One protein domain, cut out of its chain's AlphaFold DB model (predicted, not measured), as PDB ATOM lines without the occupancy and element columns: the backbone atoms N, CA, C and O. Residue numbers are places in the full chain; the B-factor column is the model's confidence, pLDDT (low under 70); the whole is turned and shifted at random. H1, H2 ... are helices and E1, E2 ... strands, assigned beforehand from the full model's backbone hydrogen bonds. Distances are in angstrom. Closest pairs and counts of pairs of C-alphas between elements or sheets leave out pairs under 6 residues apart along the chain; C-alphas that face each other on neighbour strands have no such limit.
ATOM      1  N   SER A  15      42.309  -9.746 -40.570       52.09
ATOM      2  CA  SER A  15      43.775  -9.760 -40.591       52.09
ATOM      3  C   SER A  15      44.391 -10.679 -39.522       52.09
ATOM      4  O   SER A  15      45.285 -11.472 -39.830       52.09
ATOM      5  N   THR A  16      43.857 -10.676 -38.295       66.12
ATOM      6  CA  THR A  16      44.452 -11.386 -37.143       66.12
ATOM      7  C   THR A  16      44.389 -12.907 -37.257       66.12
ATOM      8  O   THR A  16      45.365 -13.590 -36.955       66.12
ATOM      9  N   THR A  17      43.279 -13.461 -37.750       66.62
ATOM     10  CA  THR A  17      43.108 -14.922 -37.870       66.62
ATOM     11  C   THR A  17      43.995 -15.499 -38.974       66.62
ATOM     12  O   THR A  17      44.644 -16.527 -38.787       66.62
ATOM     13  N   ILE A  18      44.068 -14.827 -40.128       73.88
ATOM     14  CA  ILE A  18      44.925 -15.259 -41.242       73.88
ATOM     15  C   ILE A  18      46.399 -15.149 -40.848       73.88
ATOM     16  O   ILE A  18      47.181 -16.053 -41.147       73.88
ATOM     17  N   ASP A  19      46.780 -14.071 -40.162       75.19
ATOM     18  CA  ASP A  19      48.144 -13.910 -39.668       75.19
ATOM     19  C   ASP A  19      48.497 -14.943 -38.600       75.19
ATOM     20  O   ASP A  19      49.590 -15.501 -38.665       75.19
ATOM     21  N   PHE A  20      47.568 -15.302 -37.713       74.00
ATOM     22  CA  PHE A  20      47.762 -16.402 -36.770       74.00
ATOM     23  C   PHE A  20      48.061 -17.729 -37.492       74.00
ATOM     24  O   PHE A  20      49.079 -18.367 -37.223       74.00
ATOM     25  N   PHE A  21      47.241 -18.126 -38.473       72.69
ATOM     26  CA  PHE A  21      47.466 -19.377 -39.212       72.69
ATOM     27  C   PHE A  21      48.772 -19.392 -40.012       72.69
ATOM     28  O   PHE A  21      49.406 -20.438 -40.140       72.69
ATOM     29  N   VAL A  22      49.153 -18.257 -40.598       75.12
ATOM     30  CA  VAL A  22      50.281 -18.187 -41.538       75.12
ATOM     31  C   VAL A  22      51.611 -17.917 -40.832       75.12
ATOM     32  O   VAL A  22      52.648 -18.400 -41.297       75.12
ATOM     33  N   ASN A  23      51.594 -17.131 -39.754       73.12
ATOM     34  CA  ASN A  23      52.799 -16.616 -39.107       73.12
ATOM     35  C   ASN A  23      53.061 -17.247 -37.730       73.12
ATOM     36  O   ASN A  23      54.227 -17.418 -37.386       73.12
ATOM     37  N   GLU A  24      52.018 -17.610 -36.971       69.44
ATOM     38  CA  GLU A  24      52.155 -18.074 -35.578       69.44
ATOM     39  C   GLU A  24      52.112 -19.603 -35.435       69.44
ATOM     40  O   GLU A  24      52.704 -20.161 -34.508       69.44
ATOM     41  N   LEU A  25      51.449 -20.320 -36.350       66.56
ATOM     42  CA  LEU A  25      51.475 -21.782 -36.337       66.56
ATOM     43  C   LEU A  25      52.833 -22.307 -36.801       66.56
ATOM     44  O   LEU A  25      53.318 -22.010 -37.896       66.56
ATOM     45  N   ASN A  26      53.425 -23.164 -35.973       60.97
ATOM     46  CA  ASN A  26      54.662 -23.856 -36.294       60.97
ATOM     47  C   ASN A  26      54.349 -25.003 -37.270       60.97
ATOM     48  O   ASN A  26      54.128 -26.148 -36.877       60.97
ATOM     49  N   ILE A  27      54.227 -24.671 -38.557       60.97
ATOM     50  CA  ILE A  27      53.901 -25.638 -39.608       60.97
ATOM     51  C   ILE A  27      55.109 -26.562 -39.794       60.97
ATOM     52  O   ILE A  27      56.115 -26.159 -40.382       60.97
ATOM     53  N   HIS A  28      54.976 -27.799 -39.306       56.50
ATOM     54  CA  HIS A  28      56.038 -28.808 -39.199       56.50
ATOM     55  C   HIS A  28      56.764 -29.131 -40.523       56.50
ATOM     56  O   HIS A  28      57.873 -29.652 -40.482       56.50
ATOM     57  N   ASP A  29      56.184 -28.761 -41.674       53.84
ATOM     58  CA  ASP A  29      56.718 -29.024 -43.021       53.84
ATOM     59  C   ASP A  29      56.884 -27.780 -43.923       53.84
ATOM     60  O   ASP A  29      57.146 -27.901 -45.120       53.84
ATOM     61  N   CYS A  30      56.740 -26.549 -43.414       49.00
ATOM     62  CA  CYS A  30      56.757 -25.351 -44.274       49.00
ATOM     63  C   CYS A  30      57.779 -24.292 -43.847       49.00
ATOM     64  O   CYS A  30      57.431 -23.168 -43.486       49.00
ATOM     65  N   GLY A  31      59.066 -24.608 -44.026       57.62
ATOM     66  CA  GLY A  31      60.130 -23.594 -44.135       57.62
ATOM     67  C   GLY A  31      60.089 -22.789 -45.452       57.62
ATOM     68  O   GLY A  31      60.904 -21.899 -45.671       57.62
ATOM     69  N   ASN A  32      59.147 -23.102 -46.344       68.75
ATOM     70  CA  ASN A  32      59.010 -22.546 -47.685       68.75
ATOM     71  C   ASN A  32      58.036 -21.340 -47.708       68.75
ATOM     72  O   ASN A  32      56.851 -21.479 -47.395       68.75
ATOM     73  N   ALA A  33      58.511 -20.168 -48.154       79.06
ATOM     74  CA  ALA A  33      57.715 -18.940 -48.306       79.06
ATOM     75  C   ALA A  33      56.508 -19.083 -49.261       79.06
ATOM     76  O   ALA A  33      55.475 -18.443 -49.053       79.06
ATOM     77  N   PHE A  34      56.605 -19.949 -50.274       81.62
ATOM     78  CA  PHE A  34      55.506 -20.268 -51.186       81.62
ATOM     79  C   PHE A  34      54.349 -20.961 -50.460       81.62
ATOM     80  O   PHE A  34      53.208 -20.551 -50.645       81.62
ATOM     81  N   SER A  35      54.611 -21.935 -49.581       79.56
ATOM     82  CA  SER A  35      53.548 -22.628 -48.835       79.56
ATOM     83  C   SER A  35      52.756 -21.672 -47.939       79.56
ATOM     84  O   SER A  35      51.529 -21.730 -47.900       79.56
ATOM     85  N   ARG A  36      53.445 -20.730 -47.276       78.88
ATOM     86  CA  ARG A  36      52.799 -19.678 -46.471       78.88
ATOM     87  C   ARG A  36      51.972 -18.721 -47.329       78.88
ATOM     88  O   ARG A  36      50.869 -18.343 -46.940       78.88
ATOM     89  N   SER A  37      52.481 -18.351 -48.504       83.06
ATOM     90  CA  SER A  37      51.754 -17.514 -49.464       83.06
ATOM     91  C   SER A  37      50.509 -18.222 -50.012       83.06
ATOM     92  O   SER A  37      49.441 -17.614 -50.078       83.06
ATOM     93  N   LEU A  38      50.614 -19.518 -50.317       83.44
ATOM     94  CA  LEU A  38      49.505 -20.347 -50.782       83.44
ATOM     95  C   LEU A  38      48.429 -20.505 -49.702       83.44
ATOM     96  O   LEU A  38      47.261 -20.265 -49.986       83.44
ATOM     97  N   LEU A  39      48.807 -20.824 -48.459       81.31
ATOM     98  CA  LEU A  39      47.868 -20.896 -47.335       81.31
ATOM     99  C   LEU A  39      47.157 -19.553 -47.121       81.31
ATOM    100  O   LEU A  39      45.934 -19.508 -47.021       81.31
ATOM    101  N   ARG A  40      47.908 -18.444 -47.135       84.00
ATOM    102  CA  ARG A  40      47.348 -17.089 -47.040       84.00
ATOM    103  C   ARG A  40      46.358 -16.801 -48.166       84.00
ATOM    104  O   ARG A  40      45.327 -16.187 -47.923       84.00
ATOM    105  N   HIS A  41      46.666 -17.222 -49.389       82.94
ATOM    106  CA  HIS A  41      45.767 -17.067 -50.529       82.94
ATOM    107  C   HIS A  41      44.484 -17.892 -50.350       82.94
ATOM    108  O   HIS A  41      43.396 -17.351 -50.522       82.94
ATOM    109  N   LEU A  42      44.596 -19.154 -49.924       80.19
ATOM    110  CA  LEU A  42      43.451 -20.034 -49.665       80.19
ATOM    111  C   LEU A  42      42.534 -19.491 -48.561       80.19
ATOM    112  O   LEU A  42      41.319 -19.480 -48.733       80.19
ATOM    113  N   LEU A  43      43.110 -18.974 -47.473       78.69
ATOM    114  CA  LEU A  43      42.366 -18.359 -46.367       78.69
ATOM    115  C   LEU A  43      41.688 -17.032 -46.751       78.69
ATOM    116  O   LEU A  43      40.709 -16.653 -46.118       78.69
ATOM    117  N   LYS A  44      42.200 -16.323 -47.769       78.25
ATOM    118  CA  LYS A  44      41.623 -15.065 -48.282       78.25
ATOM    119  C   LYS A  44      40.555 -15.267 -49.355       78.25
ATOM    120  O   LYS A  44      39.715 -14.393 -49.528       78.25
ATOM    121  N   MET A  45      40.619 -16.363 -50.111       74.56
ATOM    122  CA  MET A  45      39.746 -16.595 -51.268       74.56
ATOM    123  C   MET A  45      38.286 -16.896 -50.894       74.56
ATOM    124  O   MET A  45      37.434 -16.778 -51.762       74.56
ATOM    125  N   GLY A  46      37.962 -17.235 -49.639       63.00
ATOM    126  CA  GLY A  46      36.558 -17.291 -49.196       63.00
ATOM    127  C   GLY A  46      35.768 -18.555 -49.543       63.00
ATOM    128  O   GLY A  46      34.618 -18.672 -49.143       63.00
ATOM    129  N   ASP A  47      36.363 -19.518 -50.247       67.81
ATOM    130  CA  ASP A  47      35.627 -20.624 -50.885       67.81
ATOM    131  C   ASP A  47      35.384 -21.866 -49.991       67.81
ATOM    132  O   ASP A  47      35.148 -22.955 -50.514       67.81
ATOM    133  N   ASN A  48      35.489 -21.771 -48.658       64.62
ATOM    134  CA  ASN A  48      35.377 -22.925 -47.738       64.62
ATOM    135  C   ASN A  48      36.336 -24.096 -48.044       64.62
ATOM    136  O   ASN A  48      36.062 -25.248 -47.714       64.62
ATOM    137  N   ARG A  49      37.481 -23.825 -48.680       75.94
ATOM    138  CA  ARG A  49      38.450 -24.867 -49.072       75.94
ATOM    139  C   ARG A  49      39.394 -25.278 -47.947       75.94
ATOM    140  O   ARG A  49      40.195 -26.190 -48.135       75.94
ATOM    141  N   VAL A  50      39.339 -24.584 -46.813       81.75
ATOM    142  CA  VAL A  50      40.183 -24.853 -45.651       81.75
ATOM    143  C   VAL A  50      39.304 -25.385 -44.529       81.75
ATOM    144  O   VAL A  50      38.373 -24.710 -44.093       81.75
ATOM    145  N   VAL A  51      39.624 -26.589 -44.062       86.31
ATOM    146  CA  VAL A  51      39.034 -27.193 -42.867       86.31
ATOM    147  C   VAL A  51      40.106 -27.224 -41.789       86.31
ATOM    148  O   VAL A  51      41.207 -27.725 -42.013       86.31
ATOM    149  N   VAL A  52      39.785 -26.684 -40.621       85.88
ATOM    150  CA  VAL A  52      40.609 -26.749 -39.419       85.88
ATOM    151  C   VAL A  52      39.971 -27.763 -38.483       85.88
ATOM    152  O   VAL A  52      38.793 -27.650 -38.151       85.88
ATOM    153  N   MET A  53      40.748 -28.761 -38.074       90.94
ATOM    154  CA  MET A  53      40.312 -29.792 -37.138       90.94
ATOM    155  C   MET A  53      41.053 -29.619 -35.814       90.94
ATOM    156  O   MET A  53      42.282 -29.666 -35.783       90.94
ATOM    157  N   LEU A  54      40.304 -29.410 -34.733       88.81
ATOM    158  CA  LEU A  54      40.806 -29.405 -33.363       88.81
ATOM    159  C   LEU A  54      40.380 -30.709 -32.692       88.81
ATOM    160  O   LEU A  54      39.200 -30.898 -32.395       88.81
ATOM    161  N   ASP A  55      41.339 -31.603 -32.481       86.94
ATOM    162  CA  ASP A  55      41.088 -32.913 -31.890       86.94
ATOM    163  C   ASP A  55      41.296 -32.876 -30.365       86.94
ATOM    164  O   ASP A  55      42.354 -32.456 -29.899       86.94
ATOM    165  N   GLY A  56      40.283 -33.273 -29.590       84.50
ATOM    166  CA  GLY A  56      40.358 -33.448 -28.139       84.50
ATOM    167  C   GLY A  56      40.393 -32.148 -27.330       84.50
ATOM    168  O   GLY A  56      41.304 -31.940 -26.532       84.50
ATOM    169  N   PHE A  57      39.394 -31.265 -27.464       86.19
ATOM    170  CA  PHE A  57      39.349 -30.003 -26.696       86.19
ATOM    171  C   PHE A  57      39.449 -30.200 -25.171       86.19
ATOM    172  O   PHE A  57      40.048 -29.380 -24.475       86.19
ATOM    173  N   ASP A  58      38.889 -31.289 -24.640       78.56
ATOM    174  CA  ASP A  58      38.936 -31.606 -23.208       78.56
ATOM    175  C   ASP A  58      40.348 -31.938 -22.699       78.56
ATOM    176  O   ASP A  58      40.594 -31.883 -21.495       78.56
ATOM    177  N   GLU A  59      41.288 -32.229 -23.600       77.06
ATOM    178  CA  GLU A  59      42.692 -32.483 -23.269       77.06
ATOM    179  C   GLU A  59      43.505 -31.185 -23.114       77.06
ATOM    180  O   GLU A  59      44.621 -31.196 -22.584       77.06
ATOM    181  N   ILE A  60      42.945 -30.041 -23.522       78.69
ATOM    182  CA  ILE A  60      43.545 -28.724 -23.299       78.69
ATOM    183  C   ILE A  60      43.440 -28.382 -21.812       78.69
ATOM    184  O   ILE A  60      42.373 -28.494 -21.203       78.69
ATOM    185  N   SER A  61      44.542 -27.909 -21.223       73.06
ATOM    186  CA  SER A  61      44.551 -27.501 -19.818       73.06
ATOM    187  C   SER A  61      43.505 -26.416 -19.548       73.06
ATOM    188  O   SER A  61      43.324 -25.492 -20.343       73.06
ATOM    189  N   SER A  62      42.842 -26.483 -18.393       74.56
ATOM    190  CA  SER A  62      41.774 -25.541 -18.020       74.56
ATOM    191  C   SER A  62      42.200 -24.070 -18.098       74.56
ATOM    192  O   SER A  62      41.406 -23.208 -18.455       74.56
ATOM    193  N   GLN A  63      43.480 -23.782 -17.848       77.12
ATOM    194  CA  GLN A  63      44.070 -22.441 -17.943       77.12
ATOM    195  C   GLN A  63      44.146 -21.898 -19.382       77.12
ATOM    196  O   GLN A  63      44.276 -20.691 -19.580       77.12
ATOM    197  N   LEU A  64      44.115 -22.778 -20.387       79.69
ATOM    198  CA  LEU A  64      44.223 -22.433 -21.807       79.69
ATOM    199  C   LEU A  64      42.909 -22.617 -22.572       79.69
ATOM    200  O   LEU A  64      42.786 -22.088 -23.676       79.69
ATOM    201  N   GLN A  65      41.920 -23.303 -21.996       84.31
ATOM    202  CA  GLN A  65      40.630 -23.563 -22.643       84.31
ATOM    203  C   GLN A  65      39.907 -22.278 -23.076       84.31
ATOM    204  O   GLN A  65      39.410 -22.218 -24.196       84.31
ATOM    205  N   GLU A  66      39.906 -21.218 -22.260       84.12
ATOM    206  CA  GLU A  66      39.304 -19.931 -22.654       84.12
ATOM    207  C   GLU A  66      39.999 -19.311 -23.872       84.12
ATOM    208  O   GLU A  66      39.345 -18.791 -24.773       84.12
ATOM    209  N   LYS A  67      41.331 -19.400 -23.941       83.31
ATOM    210  CA  LYS A  67      42.095 -18.908 -25.096       83.31
ATOM    211  C   LYS A  67      41.809 -19.738 -26.342       83.31
ATOM    212  O   LYS A  67      41.644 -19.173 -27.419       83.31
ATOM    213  N   ALA A  68      41.706 -21.057 -26.193       88.06
ATOM    214  CA  ALA A  68      41.315 -21.944 -27.280       88.06
ATOM    215  C   ALA A  68      39.898 -21.620 -27.787       88.06
ATOM    216  O   ALA A  68      39.679 -21.587 -28.993       88.06
ATOM    217  N   ILE A  69      38.953 -21.294 -26.898       88.94
ATOM    218  CA  ILE A  69      37.606 -20.843 -27.281       88.94
ATOM    219  C   ILE A  69      37.652 -19.525 -28.057       88.94
ATOM    220  O   ILE A  69      36.992 -19.415 -29.087       88.94
ATOM    221  N   HIS A  70      38.438 -18.541 -27.612       85.19
ATOM    222  CA  HIS A  70      38.607 -17.293 -28.363       85.19
ATOM    223  C   HIS A  70      39.189 -17.537 -29.758       85.19
ATOM    224  O   HIS A  70      38.676 -16.993 -30.732       85.19
ATOM    225  N   LEU A  71      40.183 -18.422 -29.873       84.69
ATOM    226  CA  LEU A  71      40.719 -18.830 -31.169       84.69
ATOM    227  C   LEU A  71      39.633 -19.469 -32.049       84.69
ATOM    228  O   LEU A  71      39.482 -19.083 -33.201       84.69
ATOM    229  N   MET A  72      38.840 -20.400 -31.515       89.62
ATOM    230  CA  MET A  72      37.738 -21.022 -32.257       89.62
ATOM    231  C   MET A  72      36.716 -19.991 -32.747       89.62
ATOM    232  O   MET A  72      36.300 -20.054 -33.901       89.62
ATOM    233  N   LYS A  73      36.352 -19.011 -31.912       87.44
ATOM    234  CA  LYS A  73      35.454 -17.913 -32.300       87.44
ATOM    235  C   LYS A  73      36.039 -17.068 -33.432       87.44
ATOM    236  O   LYS A  73      35.321 -16.766 -34.379       87.44
ATOM    237  N   ALA A  74      37.333 -16.755 -33.375       81.88
ATOM    238  CA  ALA A  74      38.026 -16.025 -34.437       81.88
ATOM    239  C   ALA A  74      38.053 -16.817 -35.760       81.88
ATOM    240  O   ALA A  74      37.791 -16.268 -36.829       81.88
ATOM    241  N   ILE A  75      38.271 -18.137 -35.689       82.06
ATOM    242  CA  ILE A  75      38.206 -19.031 -36.856       82.06
ATOM    243  C   ILE A  75      36.799 -19.036 -37.458       82.06
ATOM    244  O   ILE A  75      36.663 -18.877 -38.665       82.06
ATOM    245  N   ILE A  76      35.760 -19.180 -36.629       82.25
ATOM    246  CA  ILE A  76      34.356 -19.198 -37.072       82.25
ATOM    247  C   ILE A  76      33.940 -17.852 -37.682       82.25
ATOM    248  O   ILE A  76      33.181 -17.827 -38.652       82.25
ATOM    249  N   ALA A  77      34.435 -16.731 -37.144       80.81
ATOM    250  CA  ALA A  77      34.195 -15.406 -37.712       80.81
ATOM    251  C   ALA A  77      34.741 -15.299 -39.147       80.81
ATOM    252  O   ALA A  77      34.151 -14.622 -39.997       80.81
ATOM    253  N   ASN A  78      35.815 -16.036 -39.454       76.00
ATOM    254  CA  ASN A  78      36.304 -16.172 -40.812       76.00
ATOM    255  C   ASN A  78      35.467 -17.178 -41.618       76.00
ATOM    256  O   ASN A  78      35.750 -18.373 -41.667       76.00
ATOM    257  N   LYS A  79      34.493 -16.650 -42.366       72.00
ATOM    258  CA  LYS A  79      33.598 -17.411 -43.260       72.00
ATOM    259  C   LYS A  79      34.297 -18.256 -44.336       72.00
ATOM    260  O   LYS A  79      33.609 -18.982 -45.039       72.00
ATOM    261  N   SER A  80      35.615 -18.145 -44.497       72.00
ATOM    262  CA  SER A  80      36.416 -18.901 -45.471       72.00
ATOM    263  C   SER A  80      36.914 -20.248 -44.935       72.00
ATOM    264  O   SER A  80      37.501 -21.023 -45.698       72.00
ATOM    265  N   VAL A  81      36.751 -20.501 -43.631       79.50
ATOM    266  CA  VAL A  81      37.324 -21.647 -42.919       79.50
ATOM    267  C   VAL A  81      36.221 -22.434 -42.225       79.50
ATOM    268  O   VAL A  81      35.420 -21.887 -41.474       79.50
ATOM    269  N   GLN A  82      36.202 -23.745 -42.444       85.38
ATOM    270  CA  GLN A  82      35.360 -24.656 -41.677       85.38
ATOM    271  C   GLN A  82      36.112 -25.125 -40.435       85.38
ATOM    272  O   GLN A  82      37.295 -25.450 -40.515       85.38
ATOM    273  N   LEU A  83      35.424 -25.192 -39.299       87.81
ATOM    274  CA  LEU A  83      35.985 -25.678 -38.044       87.81
ATOM    275  C   LEU A  83      35.274 -26.965 -37.621       87.81
ATOM    276  O   LEU A  83      34.052 -26.987 -37.493       87.81
ATOM    277  N   ILE A  84      36.049 -28.016 -37.365       91.62
ATOM    278  CA  ILE A  84      35.590 -29.251 -36.727       91.62
ATOM    279  C   ILE A  84      36.312 -29.367 -35.391       91.62
ATOM    280  O   ILE A  84      37.535 -29.262 -35.334       91.62
ATOM    281  N   VAL A  85      35.558 -29.592 -34.321       92.12
ATOM    282  CA  VAL A  85      36.096 -29.756 -32.968       92.12
ATOM    283  C   VAL A  85      35.604 -31.083 -32.419       92.12
ATOM    284  O   VAL A  85      34.401 -31.349 -32.457       92.12
ATOM    285  N   THR A  86      36.508 -31.904 -31.897       92.12
ATOM    286  CA  THR A  86      36.149 -33.109 -31.141       92.12
ATOM    287  C   THR A  86      36.372 -32.861 -29.650       92.12
ATOM    288  O   THR A  86      37.247 -32.097 -29.234       92.12
ATOM    289  N   THR A  87      35.525 -33.459 -28.816       85.88
ATOM    290  CA  THR A  87      35.592 -33.322 -27.359       85.88
ATOM    291  C   THR A  87      34.809 -34.446 -26.681       85.88
ATOM    292  O   THR A  87      33.941 -35.067 -27.300       85.88
ATOM    293  N   ARG A  88      35.068 -34.696 -25.396       78.94
ATOM    294  CA  ARG A  88      34.237 -35.586 -24.571       78.94
ATOM    295  C   ARG A  88      32.881 -34.966 -24.194       78.94
ATOM    296  O   ARG A  88      32.794 -33.753 -24.010       78.94
ATOM    297  N   PRO A  89      31.848 -35.792 -23.915       78.06
ATOM    298  CA  PRO A  89      30.492 -35.318 -23.606       78.06
ATOM    299  C   PRO A  89      30.393 -34.270 -22.490       78.06
ATOM    300  O   PRO A  89      29.574 -33.364 -22.575       78.06
ATOM    301  N   HIS A  90      31.241 -34.339 -21.460       77.06
ATOM    302  CA  HIS A  90      31.189 -33.398 -20.334       77.06
ATOM    303  C   HIS A  90      31.558 -31.946 -20.704       77.06
ATOM    304  O   HIS A  90      31.156 -31.029 -19.992       77.06
ATOM    305  N   MET A  91      32.289 -31.727 -21.805       80.19
ATOM    306  CA  MET A  91      32.640 -30.389 -22.314       80.19
ATOM    307  C   MET A  91      31.717 -29.927 -23.452       80.19
ATOM    308  O   MET A  91      31.820 -28.786 -23.911       80.19
ATOM    309  N   MET A  92      30.808 -30.797 -23.905       81.12
ATOM    310  CA  MET A  92      29.923 -30.551 -25.042       81.12
ATOM    311  C   MET A  92      29.045 -29.317 -24.817       81.12
ATOM    312  O   MET A  92      29.065 -28.403 -25.635       81.12
ATOM    313  N   ASP A  93      28.323 -29.252 -23.695       79.06
ATOM    314  CA  ASP A  93      27.377 -28.162 -23.418       79.06
ATOM    315  C   ASP A  93      28.068 -26.797 -23.367       79.06
ATOM    316  O   ASP A  93      27.558 -25.807 -23.900       79.06
ATOM    317  N   GLN A  94      29.267 -26.750 -22.777       82.25
ATOM    318  CA  GLN A  94      30.079 -25.541 -22.731       82.25
ATOM    319  C   GLN A  94      30.446 -25.075 -24.142       82.25
ATOM    320  O   GLN A  94      30.295 -23.892 -24.452       82.25
ATOM    321  N   LEU A  95      30.919 -25.981 -25.001       86.94
ATOM    322  CA  LEU A  95      31.312 -25.637 -26.364       86.94
ATOM    323  C   LEU A  95      30.116 -25.259 -27.238       86.94
ATOM    324  O   LEU A  95      30.197 -24.260 -27.949       86.94
ATOM    325  N   GLN A  96      28.994 -25.976 -27.141       87.50
ATOM    326  CA  GLN A  96      27.768 -25.618 -27.862       87.50
ATOM    327  C   GLN A  96      27.309 -24.201 -27.511       87.50
ATOM    328  O   GLN A  96      27.000 -23.414 -28.404       87.50
ATOM    329  N   LEU A  97      27.312 -23.854 -26.218       86.50
ATOM    330  CA  LEU A  97      26.936 -22.521 -25.753       86.50
ATOM    331  C   LEU A  97      27.917 -21.453 -26.251       86.50
ATOM    332  O   LEU A  97      27.500 -20.421 -26.771       86.50
ATOM    333  N   GLN A  98      29.221 -21.698 -26.106       87.38
ATOM    334  CA  GLN A  98      30.251 -20.720 -26.462       87.38
ATOM    335  C   GLN A  98      30.360 -20.488 -27.969       87.38
ATOM    336  O   GLN A  98      30.637 -19.364 -28.381       87.38
ATOM    337  N   LEU A  99      30.152 -21.521 -28.783       86.38
ATOM    338  CA  LEU A  99      30.250 -21.438 -30.240       86.38
ATOM    339  C   LEU A  99      28.890 -21.191 -30.909       86.38
ATOM    340  O   LEU A  99      28.851 -20.903 -32.101       86.38
ATOM    341  N   SER A 100      27.784 -21.275 -30.156       85.06
ATOM    342  CA  SER A 100      26.410 -21.186 -30.675       85.06
ATOM    343  C   SER A 100      26.151 -22.174 -31.822       85.06
ATOM    344  O   SER A 100      25.545 -21.828 -32.836       85.06
TER     345      SER A 100
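AT A GLANCE: This is residues 15 to 100 of the 641 residues of the protein "NACHT domain-containing protein" of Daphnia pulex (UniProt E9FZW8). What is the shape? H3 packs over a small parallel sheet, E1 and E2, with the helical hairpin H1 and H2 at one end and H4 at the other. How large is it? The 86 printed residues, mostly helix, run H1 H2 E1 H3 E2 H4. They span 41 by 25 by 18 A and are only just compact, close to loose, with a radius of gyration of the C-alphas of 13.9 A.

HOW THE PARTS SIT: Which strands pair? E1, residues 50 to 54, is parallel to E2, residues 81 to 85, with N 52 and O 82 within hydrogen-bond range at 2.8 A. Which helices touch? H1, residues 15 to 24, touches H2, residues 33 to 44; their closest C-alphas, of Val 22 and Arg 36, are 5.7 A apart. H3, residues 62 to 77, touches H4, residues 89 to 99, with residues 69 to 73 alone.

IN THESE COORDINATES: Where does H1 begin? C-alpha 15 is at (43.775, -9.760, -40.591). How long is H3? It measures 23.4 A.

THE WHOLE: Is there a cut? The printed part has no cut. Where is confidence low? Residues 15 to 17, 24 to 32 and 46 to 48 are under 70.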